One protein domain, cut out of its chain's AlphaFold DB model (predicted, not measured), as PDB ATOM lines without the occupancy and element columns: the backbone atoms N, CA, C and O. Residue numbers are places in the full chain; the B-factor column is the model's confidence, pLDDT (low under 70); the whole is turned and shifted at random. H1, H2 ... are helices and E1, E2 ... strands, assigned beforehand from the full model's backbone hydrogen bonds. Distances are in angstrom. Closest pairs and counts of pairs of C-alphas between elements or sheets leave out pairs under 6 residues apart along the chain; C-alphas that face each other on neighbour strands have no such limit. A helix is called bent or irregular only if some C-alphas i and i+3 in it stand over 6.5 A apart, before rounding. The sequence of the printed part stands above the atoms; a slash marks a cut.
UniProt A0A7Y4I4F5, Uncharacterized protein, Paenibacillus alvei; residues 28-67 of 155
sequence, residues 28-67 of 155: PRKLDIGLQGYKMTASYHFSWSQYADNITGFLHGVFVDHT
ATOM      1  N   PRO A  28      -2.539  19.877  86.980       84.81
ATOM      2  CA  PRO A  28      -2.787  21.137  86.294       84.81
ATOM      3  C   PRO A  28      -3.202  20.866  84.847       84.81
ATOM      4  O   PRO A  28      -2.492  20.201  84.101       84.81
ATOM      5  N   ARG A  29      -4.371  21.373  84.449       79.44
ATOM      6  CA  ARG A  29      -4.975  21.161  83.117       79.44
ATOM      7  C   ARG A  29      -5.139  22.458  82.316       79.44
ATOM      8  O   ARG A  29      -5.873  22.482  81.332       79.44
ATOM      9  N   LYS A  30      -4.499  23.549  82.750       74.62
ATOM     10  CA  LYS A  30      -4.573  24.841  82.058       74.62
ATOM     11  C   LYS A  30      -3.837  24.744  80.719       74.62
ATOM     12  O   LYS A  30      -2.701  24.283  80.669       74.62
ATOM     13  N   LEU A  31      -4.522  25.131  79.645       73.56
ATOM     14  CA  LEU A  31      -3.961  25.225  78.301       73.56
ATOM     15  C   LEU A  31      -3.634  26.690  78.034       73.56
ATOM     16  O   LEU A  31      -4.530  27.533  78.102       73.56
ATOM     17  N   ASP A  32      -2.381  26.977  77.702       70.12
ATOM     18  CA  ASP A  32      -1.995  28.302  77.236       70.12
ATOM     19  C   ASP A  32      -2.361  28.395  75.757       70.12
ATOM     20  O   ASP A  32      -1.729  27.786  74.887       70.12
ATOM     21  N   ILE A  33      -3.451  29.110  75.485       74.25
ATOM     22  CA  ILE A  33      -3.929  29.367  74.130       74.25
ATOM     23  C   ILE A  33      -3.258  30.653  73.660       74.25
ATOM     24  O   ILE A  33      -3.648  31.755  74.042       74.25
ATOM     25  N   GLY A  34      -2.217  30.494  72.848       74.81
ATOM     26  CA  GLY A  34      -1.484  31.592  72.229       74.81
ATOM     27  C   GLY A  34      -1.798  31.713  70.741       74.81
ATOM     28  O   GLY A  34      -2.110  30.729  70.066       74.81
ATOM     29  N   LEU A  35      -1.682  32.930  70.212       70.12
ATOM     30  CA  LEU A  35      -1.637  33.173  68.771       70.12
ATOM     31  C   LEU A  35      -0.174  33.179  68.326       70.12
ATOM     32  O   LEU A  35       0.563  34.121  68.613       70.12
ATOM     33  N   GLN A  36       0.247  32.131  67.619       71.31
ATOM     34  CA  GLN A  36       1.541  32.096  66.939       71.31
ATOM     35  C   GLN A  36       1.305  32.384  65.449       71.31
ATOM     36  O   GLN A  36       0.925  31.510  64.665       71.31
ATOM     37  N   GLY A  37       1.456  33.654  65.060       78.75
ATOM     38  CA  GLY A  37       1.079  34.130  63.724       78.75
ATOM     39  C   GLY A  37      -0.441  34.083  63.511       78.75
ATOM     40  O   GLY A  37      -1.188  34.651  64.300       78.75
ATOM     41  N   TYR A  38      -0.901  33.386  62.463       75.81
ATOM     42  CA  TYR A  38      -2.330  33.184  62.144       75.81
ATOM     43  C   TYR A  38      -2.900  31.839  62.634       75.81
ATOM     44  O   TYR A  38      -3.996  31.448  62.232       75.81
ATOM     45  N   LYS A  39      -2.164  31.087  63.463       62.84
ATOM     46  CA  LYS A  39      -2.608  29.788  63.985       62.84
ATOM     47  C   LYS A  39      -2.849  29.885  65.487       62.84
ATOM     48  O   LYS A  39      -1.983  30.343  66.229       62.84
ATOM     49  N   MET A  40      -4.019  29.422  65.930       72.31
ATOM     50  CA  MET A  40      -4.236  29.137  67.345       72.31
ATOM     51  C   MET A  40      -3.407  27.916  67.726       72.31
ATOM     52  O   MET A  40      -3.615  26.825  67.192       72.31
ATOM     53  N   THR A  41      -2.471  28.102  68.647       72.19
ATOM     54  CA  THR A  41      -1.667  27.023  69.212       72.19
ATOM     55  C   THR A  41      -2.032  26.869  70.679       72.19
ATOM     56  O   THR A  41      -1.876  27.808  71.458       72.19
ATOM     57  N   ALA A  42      -2.522  25.687  71.052       75.56
ATOM     58  CA  ALA A  42      -2.696  25.308  72.445       75.56
ATOM     59  C   ALA A  42      -1.418  24.602  72.906       75.56
ATOM     60  O   ALA A  42      -1.148  23.474  72.490       75.56
ATOM     61  N   SER A  43      -0.614  25.276  73.724       74.38
ATOM     62  CA  SER A  43       0.559  24.672  74.352       74.38
ATOM     63  C   SER A  43       0.252  24.324  75.800       74.38
ATOM     64  O   SER A  43      -0.350  25.115  76.525       74.38
ATOM     65  N   TYR A  44       0.676  23.138  76.224       77.75
ATOM     66  CA  TYR A  44       0.586  22.708  77.611       77.75
ATOM     67  C   TYR A  44       1.975  22.760  78.248       77.75
ATOM     68  O   TYR A  44       2.871  22.032  77.824       77.75
ATOM     69  N   HIS A  45       2.146  23.607  79.263       79.81
ATOM     70  CA  HIS A  45       3.350  23.641  80.088       79.81
ATOM     71  C   HIS A  45       3.014  23.172  81.500       79.81
ATOM     72  O   HIS A  45       2.299  23.838  82.246       79.81
ATOM     73  N   PHE A  46       3.545  22.009  81.872       83.06
ATOM     74  CA  PHE A  46       3.439  21.517  83.238       83.06
ATOM     75  C   PHE A  46       4.353  22.325  84.167       83.06
ATOM     76  O   PHE A  46       5.538  22.492  83.880       83.06
ATOM     77  N   SER A  47       3.818  22.761  85.309       86.19
ATOM     78  CA  SER A  47       4.603  23.355  86.389       86.19
ATOM     79  C   SER A  47       4.304  22.683  87.726       86.19
ATOM     80  O   SER A  47       3.150  22.599  88.154       86.19
ATOM     81  N   TRP A  48       5.369  22.278  88.422       88.56
ATOM     82  CA  TRP A  48       5.290  21.776  89.794       88.56
ATOM     83  C   TRP A  48       4.722  22.815  90.765       88.56
ATOM     84  O   TRP A  48       4.013  22.432  91.693       88.56
ATOM     85  N   SER A  49       4.973  24.112  90.537       89.31
ATOM     86  CA  SER A  49       4.414  25.174  91.383       89.31
ATOM     87  C   SER A  49       2.893  25.229  91.260       89.31
ATOM     88  O   SER A  49       2.197  25.160  92.263       89.31
ATOM     89  N   GLN A  50       2.372  25.204  90.030       87.31
ATOM     90  CA  GLN A  50       0.929  25.216  89.778       87.31
ATOM     91  C   GLN A  50       0.231  23.980  90.349       87.31
ATOM     92  O   GLN A  50      -0.909  24.060  90.796       87.31
ATOM     93  N   TYR A  51       0.896  22.822  90.331       92.12
ATOM     94  CA  TYR A  51       0.332  21.623  90.938       92.12
ATOM     95  C   TYR A  51       0.269  21.734  92.467       92.12
ATOM     96  O   TYR A  51      -0.758  21.402  93.060       92.12
ATOM     97  N   ALA A  52       1.320  22.260  93.103       92.31
ATOM     98  CA  ALA A  52       1.315  22.547  94.535       92.31
ATOM     99  C   ALA A  52       0.237  23.583  94.910       92.31
ATOM    100  O   ALA A  52      -0.471  23.395  95.901       92.31
ATOM    101  N   ASP A  53       0.045  24.616  94.086       91.50
ATOM    102  CA  ASP A  53      -1.004  25.626  94.262       91.50
ATOM    103  C   ASP A  53      -2.410  25.013  94.162       91.50
ATOM    104  O   ASP A  53      -3.276  25.301  94.985       91.50
ATOM    105  N   ASN A  54      -2.647  24.101  93.210       91.12
ATOM    106  CA  ASN A  54      -3.927  23.392  93.100       91.12
ATOM    107  C   ASN A  54      -4.218  22.531  94.339       91.12
ATOM    108  O   ASN A  54      -5.355  22.492  94.806       91.12
ATOM    109  N   ILE A  55      -3.206  21.835  94.870       92.44
ATOM    110  CA  ILE A  55      -3.357  20.996  96.068       92.44
ATOM    111  C   ILE A  55      -3.633  21.863  97.295       92.44
ATOM    112  O   ILE A  55      -4.586  21.606  98.027       92.44
ATOM    113  N   THR A  56      -2.816  22.889  97.524       92.25
ATOM    114  CA  THR A  56      -2.967  23.780  98.682       92.25
ATOM    115  C   THR A  56      -4.273  24.562  98.618       92.25
ATOM    116  O   THR A  56      -4.971  24.632  99.624       92.25
ATOM    117  N   GLY A  57      -4.663  25.051  97.439       90.06
ATOM    118  CA  GLY A  57      -5.950  25.705  97.213       90.06
ATOM    119  C   GLY A  57      -7.138  24.776  97.457       90.06
ATOM    120  O   GLY A  57      -8.094  25.172  98.117       90.06
ATOM    121  N   PHE A  58      -7.069  23.519  97.003       89.94
ATOM    122  CA  PHE A  58      -8.106  22.526  97.298       89.94
ATOM    123  C   PHE A  58      -8.215  22.243  98.800       89.94
ATOM    124  O   PHE A  58      -9.313  22.268  99.350       89.94
ATOM    125  N   LEU A  59      -7.091  22.016  99.484       91.75
ATOM    126  CA  LEU A  59      -7.085  21.760 100.927       91.75
ATOM    127  C   LEU A  59      -7.577  22.978 101.719       91.75
ATOM    128  O   LEU A  59      -8.370  22.811 102.641       91.75
ATOM    129  N   HIS A  60      -7.167  24.193 101.349       92.19
ATOM    130  CA  HIS A  60      -7.664  25.422 101.969       92.19
ATOM    131  C   HIS A  60      -9.176  25.565 101.775       92.19
ATOM    132  O   HIS A  60      -9.903  25.768 102.743       92.19
ATOM    133  N   GLY A  61      -9.660  25.356 100.547       87.56
ATOM    134  CA  GLY A  61     -11.085  25.382 100.236       87.56
ATOM    135  C   GLY A  61     -11.882  24.406 101.103       87.56
ATOM    136  O   GLY A  61     -12.888  24.780 101.699       87.56
ATOM    137  N   VAL A  62     -11.396  23.170 101.238       89.50
ATOM    138  CA  VAL A  62     -12.072  22.118 102.010       89.50
ATOM    139  C   VAL A  62     -12.041  22.391 103.516       89.50
ATOM    140  O   VAL A  62     -13.072  22.254 104.172       89.50
ATOM    141  N   PHE A  63     -10.880  22.740 104.077       91.44
ATOM    142  CA  PHE A  63     -10.683  22.802 105.532       91.44
ATOM    143  C   PHE A  63     -10.936  24.181 106.149       91.44
ATOM    144  O   PHE A  63     -11.295  24.253 107.321       91.44
ATOM    145  N   VAL A  64     -10.734  25.263 105.398       90.69
ATOM    146  CA  VAL A  64     -10.899  26.640 105.887       90.69
ATOM    147  C   VAL A  64     -12.226  27.198 105.400       90.69
ATOM    148  O   VAL A  64     -13.096  27.545 106.200       90.69
ATOM    149  N   ASP A  65     -12.420  27.202 104.085       88.00
ATOM    150  CA  ASP A  65     -13.565  27.857 103.452       88.00
ATOM    151  C   ASP A  65     -14.817  26.959 103.406       88.00
ATOM    152  O   ASP A  65     -15.890  27.403 102.999       88.00
ATOM    153  N   HIS A  66     -14.694  25.693 103.831       87.12
ATOM    154  CA  HIS A  66     -15.757  24.679 103.832       87.12
ATOM    155  C   HIS A  66     -16.470  24.544 102.472       87.12
ATOM    156  O   HIS A  66     -17.676  24.297 102.393       87.12
ATOM    157  N   THR A  67     -15.716  24.693 101.382       86.81
ATOM    158  CA  THR A  67     -16.208  24.639 100.005       86.81
ATOM    159  C   THR A  67     -15.397  23.669  99.153       86.81
ATOM    160  O   THR A  67     -14.196  23.483  99.322       86.81
TER     161      THR A  67
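Overview. This is residues 28 to 67 of the 155 residues of an uncharacterized protein of Paenibacillus alvei (UniProt A0A7Y4I4F5). A narrow two-stranded hairpin, E1 and E2, makes one arm of a wide V and a single helix, H1, makes the other, with the bend at the link of residues 44 to 47. The hairpin and the helix reach away from each other without a common core, and residues 28 to 31 lie in the inner angle of the V; residues 35 to 40 at the hairpin's turn and residues 60 to 66, of which 60 to 63 belong to H1, stick out. The printed part has 40 residues, with two named strands and one named helix in the order E1, E2, H1; the two strands form an antiparallel sheet, and the class is mixed, helices and strands. The whole is extended, a rod with a radius of gyration of the C-alphas of 14.8 A and spans of 45 by 19 by 9 A.

Along the chain. The printed part begins at Pro 28, whose C-alpha is at (-2.787, 21.137, 86.294). E1 holds residues 32 to 36, 11.5 A from first to last C-alpha, and begins with C-alpha 32 at (-1.995, 28.302, 77.236). After two residues E2 follows, residues 39 to 43, 12.0 A long. After four more residues comes H1, residues 48 to 63, 22.4 A long and not bent, ending with C-alpha 63 at (-10.683, 22.802, 105.532).

Arrangement. E1 and E2 are a hairpin of antiparallel neighbours, with an angle of 147 degrees between their N-to-C directions. The C-alphas of Ile 33 and Ala 42 face each other at 4.6 A, and those of Gln 36 and Lys 39 face each other at 5.6 A. N 34 and O 41 are within hydrogen-bond range at 3.0 A, as are N 43 and O 32 at 3.0 A. In H1 every O i to N i+4 pair is within hydrogen-bond range. E1 and H1 are apart, with no C-alpha of the one within 8 A of the other.

Size, cuts and confidence. The two C-alphas farthest apart are those of Tyr 38 and Phe 63, at 45.4 A, while the first and last printed C-alphas, of Pro 28 and Thr 67, are 19.5 A apart. The links from E1 to E2 and from E2 to H1 are tight. The printed part has no cut. The mean pLDDT of the printed part is 82.8; it is 72 for E1, 71 for E2 and 91 for H1, and one residue, Lys 39, is under 70.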